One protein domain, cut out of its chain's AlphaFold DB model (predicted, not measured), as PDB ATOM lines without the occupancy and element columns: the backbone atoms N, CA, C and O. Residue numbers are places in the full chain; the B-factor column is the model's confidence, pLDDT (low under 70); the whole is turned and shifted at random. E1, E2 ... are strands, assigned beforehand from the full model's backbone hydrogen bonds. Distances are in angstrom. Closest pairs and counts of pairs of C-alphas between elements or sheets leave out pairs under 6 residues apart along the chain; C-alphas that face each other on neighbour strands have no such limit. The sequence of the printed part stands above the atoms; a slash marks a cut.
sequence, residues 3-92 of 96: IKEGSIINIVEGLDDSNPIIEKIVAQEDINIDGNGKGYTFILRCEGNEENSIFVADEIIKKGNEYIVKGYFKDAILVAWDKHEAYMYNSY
ATOM      1  N   ILE A   3     256.478 300.869 282.445       92.94
ATOM      2  CA  ILE A   3     257.720 301.624 282.256       92.94
ATOM      3  C   ILE A   3     257.952 301.672 280.750       92.94
ATOM      4  O   ILE A   3     258.053 300.629 280.115       92.94
ATOM      5  N   LYS A   4     257.942 302.872 280.172       94.44
ATOM      6  CA  LYS A   4     258.063 303.043 278.721       94.44
ATOM      7  C   LYS A   4     259.513 302.923 278.280       94.44
ATOM      8  O   LYS A   4     260.392 303.362 279.025       94.44
ATOM      9  N   GLU A   5     259.740 302.424 277.072       95.31
ATOM     10  CA  GLU A   5     261.045 302.516 276.409       95.31
ATOM     11  C   GLU A   5     261.607 303.949 276.519       95.31
ATOM     12  O   GLU A   5     260.872 304.937 276.410       95.31
ATOM     13  N   GLY A   6     262.901 304.067 276.816       93.50
ATOM     14  CA  GLY A   6     263.584 305.348 277.015       93.50
ATOM     15  C   GLY A   6     263.355 306.006 278.382       93.50
ATOM     16  O   GLY A   6     263.957 307.044 278.658       93.50
ATOM     17  N   SER A   7     262.518 305.429 279.254       94.88
ATOM     18  CA  SER A   7     262.372 305.921 280.631       94.88
ATOM     19  C   SER A   7     263.662 305.714 281.422       94.88
ATOM     20  O   SER A   7     264.341 304.698 281.265       94.88
ATOM     21  N   ILE A   8     263.951 306.660 282.312       95.38
ATOM     22  CA  ILE A   8     265.078 306.578 283.239       95.38
ATOM     23  C   ILE A   8     264.629 305.851 284.504       95.38
ATOM     24  O   ILE A   8     263.580 306.169 285.067       95.38
ATOM     25  N   ILE A   9     265.424 304.887 284.950       94.31
ATOM     26  CA  ILE A   9     265.204 304.105 286.160       94.31
ATOM     27  C   ILE A   9     266.407 304.306 287.085       94.31
ATOM     28  O   ILE A   9     267.558 304.203 286.655       94.31
ATOM     29  N   ASN A  10     266.130 304.582 288.356       93.62
ATOM     30  CA  ASN A  10     267.123 304.687 289.420       93.62
ATOM     31  C   ASN A  10     266.816 303.633 290.492       93.62
ATOM     32  O   ASN A  10     265.654 303.468 290.874       93.62
ATOM     33  N   ILE A  11     267.842 302.930 290.969       91.50
ATOM     34  CA  ILE A  11     267.736 301.937 292.042       91.50
ATOM     35  C   ILE A  11     268.268 302.555 293.331       91.50
ATOM     36  O   ILE A  11     269.387 303.065 293.369       91.50
ATOM     37  N   VAL A  12     267.452 302.498 294.378       90.88
ATOM     38  CA  VAL A  12     267.726 303.060 295.701       90.88
ATOM     39  C   VAL A  12     267.582 301.953 296.737       90.88
ATOM     40  O   VAL A  12     266.559 301.267 296.763       90.88
ATOM     41  N   GLU A  13     268.570 301.794 297.614       84.12
ATOM     42  CA  GLU A  13     268.461 300.867 298.740       84.12
ATOM     43  C   GLU A  13     267.850 301.539 299.972       84.12
ATOM     44  O   GLU A  13     268.207 302.652 300.359       84.12
ATOM     45  N   GLY A  14     266.916 300.840 300.613       78.38
ATOM     46  CA  GLY A  14     266.238 301.318 301.807       78.38
ATOM     47  C   GLY A  14     265.279 302.477 301.525       78.38
ATOM     48  O   GLY A  14     264.474 302.436 300.595       78.38
ATOM     49  N   LEU A  15     265.307 303.487 302.399       68.50
ATOM     50  CA  LEU A  15     264.325 304.581 302.419       68.50
ATOM     51  C   LEU A  15     264.867 305.917 301.888       68.50
ATOM     52  O   LEU A  15     264.109 306.888 301.837       68.50
ATOM     53  N   ASP A  16     266.154 305.996 301.541       73.25
ATOM     54  CA  ASP A  16     266.798 307.255 301.158       73.25
ATOM     55  C   ASP A  16     266.777 307.489 299.642       73.25
ATOM     56  O   ASP A  16     267.730 307.190 298.931       73.25
ATOM     57  N   ASP A  17     265.704 308.114 299.153       72.31
ATOM     58  CA  ASP A  17     265.545 308.510 297.744       72.31
ATOM     59  C   ASP A  17     266.647 309.454 297.219       72.31
ATOM     60  O   ASP A  17     266.664 309.730 296.017       72.31
ATOM     61  N   SER A  18     267.501 310.014 298.085       72.94
ATOM     62  CA  SER A  18     268.506 311.008 297.697       72.94
ATOM     63  C   SER A  18     269.856 310.420 297.284       72.94
ATOM     64  O   SER A  18     270.644 311.140 296.674       72.94
ATOM     65  N   ASN A  19     270.092 309.126 297.534       72.38
ATOM     66  CA  ASN A  19     271.332 308.438 297.175       72.38
ATOM     67  C   ASN A  19     271.033 307.148 296.397       72.38
ATOM     68  O   ASN A  19     270.967 306.065 296.986       72.38
ATOM     69  N   PRO A  20     270.829 307.232 295.072       79.00
ATOM     70  CA  PRO A  20     270.684 306.042 294.255       79.00
ATOM     71  C   PRO A  20     272.012 305.287 294.185       79.00
ATOM     72  O   PRO A  20     273.074 305.878 294.015       79.00
ATOM     73  N   ILE A  21     271.936 303.963 294.267       85.19
ATOM     74  CA  ILE A  21     273.105 303.084 294.134       85.19
ATOM     75  C   ILE A  21     273.416 302.834 292.659       85.19
ATOM     76  O   ILE A  21     274.574 302.727 292.265       85.19
ATOM     77  N   ILE A  22     272.374 302.755 291.826       86.12
ATOM     78  CA  ILE A  22     272.514 302.643 290.375       86.12
ATOM     79  C   ILE A  22     271.615 303.690 289.727       86.12
ATOM     80  O   ILE A  22     270.398 303.696 289.926       86.12
ATOM     81  N   GLU A  23     272.223 304.571 288.941       87.19
ATOM     82  CA  GLU A  23     271.552 305.694 288.292       87.19
ATOM     83  C   GLU A  23     271.439 305.509 286.779       87.19
ATOM     84  O   GLU A  23     272.263 304.844 286.150       87.19
ATOM     85  N   LYS A  24     270.460 306.199 286.180       88.44
ATOM     86  CA  LYS A  24     270.355 306.395 284.721       88.44
ATOM     87  C   LYS A  24     270.242 305.094 283.918       88.44
ATOM     88  O   LYS A  24     270.683 305.033 282.771       88.44
ATOM     89  N   ILE A  25     269.596 304.075 284.482       91.62
ATOM     90  CA  ILE A  25     269.264 302.856 283.745       91.62
ATOM     91  C   ILE A  25     268.176 303.212 282.729       91.62
ATOM     92  O   ILE A  25     267.109 303.699 283.102       91.62
ATOM     93  N   VAL A  26     268.434 302.990 281.441       92.56
ATOM     94  CA  VAL A  26     267.478 303.302 280.371       92.56
ATOM     95  C   VAL A  26     266.721 302.040 279.979       92.56
ATOM     96  O   VAL A  26     267.333 301.065 279.536       92.56
ATOM     97  N   ALA A  27     265.393 302.066 280.102       93.12
ATOM     98  CA  ALA A  27     264.540 300.979 279.628       93.12
ATOM     99  C   ALA A  27     264.695 300.799 278.108       93.12
ATOM    100  O   ALA A  27     264.459 301.739 277.350       93.12
ATOM    101  N   GLN A  28     265.086 299.600 277.671       95.25
ATOM    102  CA  GLN A  28     265.307 299.281 276.251       95.25
ATOM    103  C   GLN A  28     264.034 298.830 275.523       95.25
ATOM    104  O   GLN A  28     264.033 298.692 274.307       95.25
ATOM    105  N   GLU A  29     262.955 298.597 276.266       96.00
ATOM    106  CA  GLU A  29     261.638 298.248 275.746       96.00
ATOM    107  C   GLU A  29     260.555 298.656 276.757       96.00
ATOM    108  O   GLU A  29     260.853 299.061 277.886       96.00
ATOM    109  N   ASP A  30     259.289 298.546 276.354       95.56
ATOM    110  CA  ASP A  30     258.156 298.711 277.261       95.56
ATOM    111  C   ASP A  30     258.095 297.540 278.263       95.56
ATOM    112  O   ASP A  30     257.875 296.391 277.884       95.56
ATOM    113  N   ILE A  31     258.211 297.837 279.561       93.50
ATOM    114  CA  ILE A  31     258.156 296.840 280.639       93.50
ATOM    115  C   ILE A  31     256.804 296.930 281.348       93.50
ATOM    116  O   ILE A  31     256.461 297.944 281.972       93.50
ATOM    117  N   ASN A  32     256.035 295.843 281.281       93.12
ATOM    118  CA  ASN A  32     254.776 295.711 282.006       93.12
ATOM    119  C   ASN A  32     255.041 295.293 283.454       93.12
ATOM    120  O   ASN A  32     255.604 294.234 283.720       93.12
ATOM    121  N   ILE A  33     254.616 296.139 284.388       90.69
ATOM    122  CA  ILE A  33     254.779 295.945 285.825       90.69
ATOM    123  C   ILE A  33     253.383 295.846 286.454       90.69
ATOM    124  O   ILE A  33     252.666 296.839 286.607       90.69
ATOM    125  N   ASP A  34     252.987 294.642 286.820       89.00
ATOM    126  CA  ASP A  34     251.771 294.312 287.548       89.00
ATOM    127  C   ASP A  34     251.870 294.700 289.035       89.00
ATOM    128  O   ASP A  34     252.863 295.258 289.505       89.00
ATOM    129  N   GLY A  35     250.784 294.510 289.788       84.88
ATOM    130  CA  GLY A  35     250.779 294.741 291.241       84.88
ATOM    131  C   GLY A  35     251.088 296.181 291.679       84.88
ATOM    132  O   GLY A  35     251.431 296.405 292.838       84.88
ATOM    133  N   ASN A  36     250.974 297.158 290.769       82.44
ATOM    134  CA  ASN A  36     251.350 298.561 290.981       82.44
ATOM    135  C   ASN A  36     252.804 298.750 291.454       82.44
ATOM    136  O   ASN A  36     253.067 299.604 292.296       82.44
ATOM    137  N   GLY A  37     253.740 297.968 290.906       84.06
ATOM    138  CA  GLY A  37     255.167 298.167 291.169       84.06
ATOM    139  C   GLY A  37     255.691 297.485 292.425       84.06
ATOM    140  O   GLY A  37     256.739 297.880 292.913       84.06
ATOM    141  N   LYS A  38     254.988 296.487 292.964       87.12
ATOM    142  CA  LYS A  38     255.405 295.767 294.177       87.12
ATOM    143  C   LYS A  38     255.859 294.346 293.875       87.12
ATOM    144  O   LYS A  38     255.260 293.686 293.030       87.12
ATOM    145  N   GLY A  39     256.848 293.864 294.630       83.06
ATOM    146  CA  GLY A  39     257.255 292.456 294.628       83.06
ATOM    147  C   GLY A  39     258.047 292.028 293.394       83.06
ATOM    148  O   GLY A  39     258.029 290.854 293.034       83.06
ATOM    149  N   TYR A  40     258.720 292.972 292.738       90.50
ATOM    150  CA  TYR A  40     259.583 292.679 291.598       90.50
ATOM    151  C   TYR A  40     260.991 292.337 292.068       90.50
ATOM    152  O   TYR A  40     261.490 292.891 293.042       90.50
ATOM    153  N   THR A  41     261.646 291.422 291.366       89.44
ATOM    154  CA  THR A  41     263.059 291.112 291.576       89.44
ATOM    155  C   THR A  41     263.834 291.521 290.338       89.44
ATOM    156  O   THR A  41     263.469 291.150 289.224       89.44
ATOM    157  N   PHE A  42     264.890 292.294 290.543       88.44
ATOM    158  CA  PHE A  42     265.812 292.734 289.514       88.44
ATOM    159  C   PHE A  42     267.061 291.867 289.595       88.44
ATOM    160  O   PHE A  42     267.648 291.710 290.666       88.44
ATOM    161  N   ILE A  43     267.450 291.299 288.457       86.06
ATOM    162  CA  ILE A  43     268.739 290.633 288.295       86.06
ATOM    163  C   ILE A  43     269.666 291.658 287.662       86.06
ATOM    164  O   ILE A  43     269.393 292.169 286.575       86.06
ATOM    165  N   LEU A  44     270.735 291.979 288.369       83.38
ATOM    166  CA  LEU A  44     271.702 292.987 287.988       83.38
ATOM    167  C   LEU A  44     272.986 292.279 287.577       83.38
ATOM    168  O   LEU A  44     273.480 291.403 288.284       83.38
ATOM    169  N   ARG A  45     273.508 292.658 286.415       80.25
ATOM    170  CA  ARG A  45     274.787 292.181 285.900       80.25
ATOM    171  C   ARG A  45     275.634 293.390 285.550       80.25
ATOM    172  O   ARG A  45     275.237 294.188 284.704       80.25
ATOM    173  N   CYS A  46     276.800 293.493 286.169       75.12
ATOM    174  CA  CYS A  46     277.791 294.505 285.827       75.12
ATOM    175  C   CYS A  46     278.778 293.909 284.819       75.12
ATOM    176  O   CYS A  46     279.389 292.873 285.080       75.12
ATOM    177  N   GLU A  47     278.928 294.533 283.648       77.06
ATOM    178  CA  GLU A  47     279.942 294.096 282.685       77.06
ATOM    179  C   GLU A  47     281.346 294.217 283.290       77.06
ATOM    180  O   GLU A  47     281.681 295.217 283.922       77.06
ATOM    181  N   GLY A  48     282.170 293.184 283.101       73.69
ATOM    182  CA  GLY A  48     283.506 293.105 283.697       73.69
ATOM    183  C   GLY A  48     283.538 292.573 285.132       73.69
ATOM    184  O   GLY A  48     284.632 292.398 285.659       73.69
ATOM    185  N   ASN A  49     282.382 292.274 285.735       66.75
ATOM    186  CA  ASN A  49     282.293 291.571 287.012       66.75
ATOM    187  C   ASN A  49     281.849 290.112 286.795       66.75
ATOM    188  O   ASN A  49     281.070 289.823 285.880       66.75
ATOM    189  N   GLU A  50     282.373 289.185 287.599       67.81
ATOM    190  CA  GLU A  50     282.037 287.752 287.496       67.81
ATOM    191  C   GLU A  50     280.715 287.409 288.198       67.81
ATOM    192  O   GLU A  50     280.134 286.347 287.962       67.81
ATOM    193  N   GLU A  51     280.211 288.330 289.018       69.56
ATOM    194  CA  GLU A  51     279.053 288.117 289.875       69.56
ATOM    195  C   GLU A  51     277.815 288.859 289.358       69.56
ATOM    196  O   GLU A  51     277.883 289.968 288.819       69.56
ATOM    197  N   ASN A  52     276.658 288.212 289.516       75.69
ATOM    198  CA  ASN A  52     275.357 288.850 289.349       75.69
ATOM    199  C   ASN A  52     274.797 289.177 290.728       75.69
ATOM    200  O   ASN A  52     275.142 288.524 291.708       75.69
ATOM    201  N   SER A  53     273.869 290.118 290.788       80.00
ATOM    202  CA  SER A  53     273.262 290.533 292.047       80.00
ATOM    203  C   SER A  53     271.753 290.544 291.938       80.00
ATOM    204  O   SER A  53     271.185 290.853 290.888       80.00
ATOM    205  N   ILE A  54     271.092 290.205 293.038       86.19
ATOM    206  CA  ILE A  54     269.640 290.191 293.125       86.19
ATOM    207  C   ILE A  54     269.192 291.356 294.001       86.19
ATOM    208  O   ILE A  54     269.579 291.474 295.162       86.19
ATOM    209  N   PHE A  55     268.344 292.206 293.427       87.75
ATOM    210  CA  PHE A  55     267.726 293.328 294.113       87.75
ATOM    211  C   PHE A  55     266.217 293.106 294.199       87.75
ATOM    212  O   PHE A  55     265.535 292.953 293.181       87.75
ATOM    213  N   VAL A  56     265.680 293.064 295.414       89.06
ATOM    214  CA  VAL A  56     264.249 292.850 295.644       89.06
ATOM    215  C   VAL A  56     263.584 294.197 295.858       89.06
ATOM    216  O   VAL A  56     263.874 294.883 296.832       89.06
ATOM    217  N   ALA A  57     262.685 294.561 294.946       91.12
ATOM    218  CA  ALA A  57     261.947 295.808 294.996       91.12
ATOM    219  C   ALA A  57     260.718 295.696 295.908       91.12
ATOM    220  O   ALA A  57     259.799 294.904 295.660       91.12
ATOM    221  N   ASP A  58     260.678 296.557 296.919       90.69
ATOM    222  CA  ASP A  58     259.505 296.783 297.758       90.69
ATOM    223  C   ASP A  58     258.452 297.596 296.996       90.69
ATOM    224  O   ASP A  58     257.260 297.269 297.008       90.69
ATOM    225  N   GLU A  59     258.903 298.638 296.291       92.25
ATOM    226  CA  GLU A  59     258.056 299.509 295.484       92.25
ATOM    227  C   GLU A  59     258.795 300.123 294.287       92.25
ATOM    228  O   GLU A  59     259.991 300.407 294.331       92.25
ATOM    229  N   ILE A  60     258.045 300.382 293.215       93.50
ATOM    230  CA  ILE A  60     258.492 301.127 292.041       93.50
ATOM    231  C   ILE A  60     257.612 302.368 291.913       93.50
ATOM    232  O   ILE A  60     256.416 302.280 291.624       93.50
ATOM    233  N   ILE A  61     258.203 303.543 292.114       92.81
ATOM    234  CA  ILE A  61     257.508 304.831 292.086       92.81
ATOM    235  C   ILE A  61     257.792 305.545 290.773       92.81
ATOM    236  O   ILE A  61     258.941 305.694 290.373       92.81
ATOM    237  N   LYS A  62     256.751 306.081 290.135       92.12
ATOM    238  CA  LYS A  62     256.900 307.005 289.006       92.12
ATOM    239  C   LYS A  62     257.017 308.453 289.498       92.12
ATOM    240  O   LYS A  62     256.095 308.946 290.149       92.12
ATOM    241  N   LYS A  63     258.092 309.156 289.132       88.88
ATOM    242  CA  LYS A  63     258.286 310.602 289.359       88.88
ATOM    243  C   LYS A  63     258.566 311.295 288.018       88.88
ATOM    244  O   LYS A  63     259.687 311.320 287.527       88.88
ATOM    245  N   GLY A  64     257.525 311.854 287.397       85.88
ATOM    246  CA  GLY A  64     257.645 312.470 286.069       85.88
ATOM    247  C   GLY A  64     257.971 311.440 284.978       85.88
ATOM    248  O   GLY A  64     257.181 310.517 284.759       85.88
ATOM    249  N   ASN A  65     259.117 311.613 284.309       83.12
ATOM    250  CA  ASN A  65     259.658 310.674 283.312       83.12
ATOM    251  C   ASN A  65     260.596 309.615 283.914       83.12
ATOM    252  O   ASN A  65     261.103 308.764 283.185       83.12
ATOM    253  N   GLU A  66     260.819 309.662 285.226       91.50
ATOM    254  CA  GLU A  66     261.721 308.757 285.922       91.50
ATOM    255  C   GLU A  66     260.945 307.740 286.759       91.50
ATOM    256  O   GLU A  66     259.825 307.991 287.225       91.50
ATOM    257  N   TYR A  67     261.570 306.587 286.970       93.81
ATOM    258  CA  TYR A  67     261.115 305.548 287.876       93.81
ATOM    259  C   TYR A  67     262.169 305.328 288.955       93.81
ATOM    260  O   TYR A  67     263.353 305.203 288.665       93.81
ATOM    261  N   ILE A  68     261.728 305.273 290.206       93.62
ATOM    262  CA  ILE A  68     262.575 304.951 291.352       93.62
ATOM    263  C   ILE A  68     262.168 303.573 291.844       93.62
ATOM    264  O   ILE A  68     261.022 303.377 292.253       93.62
ATOM    265  N   VAL A  69     263.101 302.633 291.785       93.44
ATOM    266  CA  VAL A  69     262.958 301.282 292.322       93.44
ATOM    267  C   VAL A  69     263.573 301.289 293.714       93.44
ATOM    268  O   VAL A  69     264.778 301.494 293.851       93.44
ATOM    269  N   LYS A  70     262.747 301.080 294.738       92.31
ATOM    270  CA  LYS A  70     263.197 300.996 296.128       92.31
ATOM    271  C   LYS A  70     263.172 299.566 296.609       92.31
ATOM    272  O   LYS A  70     262.237 298.825 296.299       92.31
ATOM    273  N   GLY A  71     264.168 299.192 297.389       91.00
ATOM    274  CA  GLY A  71     264.305 297.826 297.859       91.00
ATOM    275  C   GLY A  71     265.628 297.587 298.557       91.00
ATOM    276  O   GLY A  71     266.188 298.496 299.164       91.00
ATOM    277  N   TYR A  72     266.118 296.359 298.470       87.75
ATOM    278  CA  TYR A  72     267.358 295.939 299.112       87.75
ATOM    279  C   TYR A  72     268.034 294.827 298.308       87.75
ATOM    280  O   TYR A  72     267.365 294.023 297.638       87.75
ATOM    281  N   PHE A  73     269.361 294.762 298.394       85.44
ATOM    282  CA  PHE A  73     270.105 293.624 297.865       85.44
ATOM    283  C   PHE A  73     269.878 292.381 298.726       85.44
ATOM    284  O   PHE A  73     269.674 292.456 299.940       85.44
ATOM    285  N   LYS A  74     269.870 291.215 298.081       80.06
ATOM    286  CA  LYS A  74     269.833 289.926 298.769       80.06
ATOM    287  C   LYS A  74     270.894 288.990 298.233       80.06
ATOM    288  O   LYS A  74     271.014 288.812 297.021       80.06
ATOM    289  N   ASP A  75     271.527 288.296 299.167       75.25
ATOM    290  CA  ASP A  75     272.273 287.082 298.880       75.25
ATOM    291  C   ASP A  75     271.316 286.046 298.297       75.25
ATOM    292  O   ASP A  75     270.235 285.777 298.844       75.25
ATOM    293  N   ALA A  76     271.700 285.462 297.170       72.56
ATOM    294  CA  ALA A  76     270.880 284.467 296.508       72.56
ATOM    295  C   ALA A  76     271.730 283.486 295.703       72.56
ATOM    296  O   ALA A  76     272.824 283.791 295.239       72.56
ATOM    297  N   ILE A  77     271.185 282.289 295.506       73.38
ATOM    298  CA  ILE A  77     271.728 281.311 294.567       73.38
ATOM    299  C   ILE A  77     270.835 281.354 293.334       73.38
ATOM    300  O   ILE A  77     269.660 280.981 293.399       73.38
ATOM    301  N   LEU A  78     271.381 281.820 292.212       72.00
ATOM    302  CA  LEU A  78     270.672 281.814 290.941       72.00
ATOM    303  C   LEU A  78     270.837 280.441 290.292       72.00
ATOM    304  O   LEU A  78     271.941 280.048 289.914       72.00
ATOM    305  N   VAL A  79     269.725 279.729 290.128       75.50
ATOM    306  CA  VAL A  79     269.669 278.500 289.331       75.50
ATOM    307  C   VAL A  79     269.026 278.831 287.991       75.50
ATOM    308  O   VAL A  79     267.828 279.110 287.925       75.50
ATOM    309  N   ALA A  80     269.822 278.814 286.924       74.12
ATOM    310  CA  ALA A  80     269.342 278.980 285.556       74.12
ATOM    311  C   ALA A  80     269.146 277.605 284.906       74.12
ATOM    312  O   ALA A  80     269.960 276.706 285.100       74.12
ATOM    313  N   TRP A  81     268.079 277.434 284.126       79.38
ATOM    314  CA  TRP A  81     267.784 276.185 283.421       79.38
ATOM    315  C   TRP A  81     267.441 276.466 281.960       79.38
ATOM    316  O   TRP A  81     266.540 277.261 281.686       79.38
ATOM    317  N   ASP A  82     268.124 275.800 281.028       79.00
ATOM    318  CA  ASP A  82     267.968 276.024 279.582       79.00
ATOM    319  C   ASP A  82     267.284 274.859 278.836       79.00
ATOM    320  O   ASP A  82     267.497 274.639 277.647       79.00
ATOM    321  N   LYS A  83     266.409 274.110 279.518       83.06
ATOM    322  CA  LYS A  83     265.778 272.857 279.041       83.06
ATOM    323  C   LYS A  83     266.737 271.673 278.880       83.06
ATOM    324  O   LYS A  83     266.253 270.541 278.926       83.06
ATOM    325  N   HIS A  84     268.043 271.893 278.743       84.94
ATOM    326  CA  HIS A  84     269.034 270.835 278.538       84.94
ATOM    327  C   HIS A  84     270.052 270.760 279.676       84.94
ATOM    328  O   HIS A  84     270.448 269.659 280.055       84.94
ATOM    329  N   GLU A  85     270.391 271.896 280.278       78.31
ATOM    330  CA  GLU A  85     271.356 272.004 281.365       78.31
ATOM    331  C   GLU A  85     270.869 272.970 282.452       78.31
ATOM    332  O   GLU A  85     270.067 273.880 282.219       78.31
ATOM    333  N   ALA A  86     271.334 272.723 283.676       82.44
ATOM    334  CA  ALA A  86     271.118 273.598 284.817       82.44
ATOM    335  C   ALA A  86     272.459 274.181 285.262       82.44
ATOM    336  O   ALA A  86     273.430 273.448 285.456       82.44
ATOM    337  N   TYR A  87     272.483 275.491 285.461       76.75
ATOM    338  CA  TYR A  87     273.647 276.251 285.885       76.75
ATOM    339  C   TYR A  87     273.361 276.880 287.243       76.75
ATOM    340  O   TYR A  87     272.251 277.355 287.494       76.75
ATOM    341  N   MET A  88     274.360 276.884 288.120       76.69
ATOM    342  CA  MET A  88     274.259 277.478 289.447       76.69
ATOM    343  C   MET A  88     275.285 278.594 289.568       76.69
ATOM    344  O   MET A  88     276.477 278.363 289.377       76.69
ATOM    345  N   TYR A  89     274.807 279.786 289.899       67.94
ATOM    346  CA  TYR A  89     275.630 280.968 290.102       67.94
ATOM    347  C   TYR A  89     275.416 281.477 291.520       67.94
ATOM    348  O   TYR A  89     274.277 281.562 291.993       67.94
ATOM    349  N   ASN A  90     276.512 281.823 292.187       62.47
ATOM    350  CA  ASN A  90     276.413 282.621 293.395       62.47
ATOM    351  C   ASN A  90     276.043 284.051 292.983       62.47
ATOM    352  O   ASN A  90     276.610 284.578 292.025       62.47
ATOM    353  N   SER A  91     275.061 284.643 293.657       62.88
ATOM    354  CA  SER A  91     274.705 286.045 293.482       62.88
ATOM    355  C   SER A  91     275.017 286.767 294.779       62.88
ATOM    356  O   SER A  91     274.261 286.655 295.748       62.88
ATOM    357  N   TYR A  92     276.120 287.502 294.772       58.66
ATOM    358  CA  TYR A  92     276.538 288.377 295.852       58.66
ATOM    359  C   TYR A  92     276.774 289.779 295.280       58.66
ATOM    360  O   TYR A  92     276.919 289.961 294.067       58.66
TER     361      TYR A  92
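Overview. This is residues 3 to 92 of the 96 residues of an uncharacterized protein of Clostridium perfringens (UniProt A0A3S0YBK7). A five-stranded sheet is curled like part of a barrel, with two long bent strands, E4 and E5, side by side through it; beyond the end where E4 begins and E5 ends, the two-stranded hairpin E6 and E7 reaches away as an arm, and its tip, residues 81 to 86, sticks out. The five strands stand in the order E2, E1, E5, E4, E3, a mixed sheet, and E6 and E7 make a second, antiparallel sheet. The printed part has 90 residues with seven named strands, E1 to E7 in order along the chain, and no named helix; its class is all strand. It is only just compact, close to loose, with a radius of gyration of the C-alphas of 14.1 A, and elongated, spanning 43 by 27 by 26 A.

Along the chain. E1, residues 8 to 13, begins at C-alpha 8, (265.078, 306.578, 283.239), and is 16.9 A long. E2 is residues 22 to 26. E3, residues 40 to 45, is 16.2 A long. E4, residues 52 to 63, is the longest strand by residues, 27.7 A from first to last C-alpha, and bends by 77 degrees at residue 58. E5, residues 66 to 74, is 24.2 A long, bends by 50 degrees at residue 71 and ends at C-alpha 74, (269.833, 289.926, 298.769). E6 is residues 76 to 81, 15.8 A. E7, residues 86 to 91, is 15.6 A long and ends at C-alpha 91, (274.705, 286.045, 293.482).

Arrangement. The five-stranded sheet is strongly twisted, with edge strands E2 and E3. E1 and E2 form an antiparallel hairpin, with N 9 and O 25 2.8 A apart, within hydrogen-bond range. E1 is parallel to E5 at 34 degrees, with N 10 and O 67 at 2.9 A. E3, E4 and E5 form a meander, each strand the antiparallel neighbour of the one before; N 42 and O 55 are 2.8 A apart, and N 68 and O 61 2.8 A. E6 and E7 form an antiparallel hairpin at 158 degrees, with N 78 and O 89 at 2.9 A. The two sheets form a sandwich, two sheets face to face: the parts that face each other are 10.7 A centre to centre, and the strands of the one stand at 84 degrees to those of the other. The closest C-alphas of E4 and E7 are those of Ser 53 and Ser 91, 4.9 A apart. E5 and E6 meet only through their link, while E3 and E6 are apart.

Size, cuts and confidence. The two C-alphas farthest apart, those of Ser 18 and His 84, are 44.5 A apart. The printed part has no cut. The link from E2 to E3, residues 27 to 39, is long. Mean pLDDT of the printed part is 84.0; residue 15, residues 49 to 51 and residues 89 to 92 are under 70.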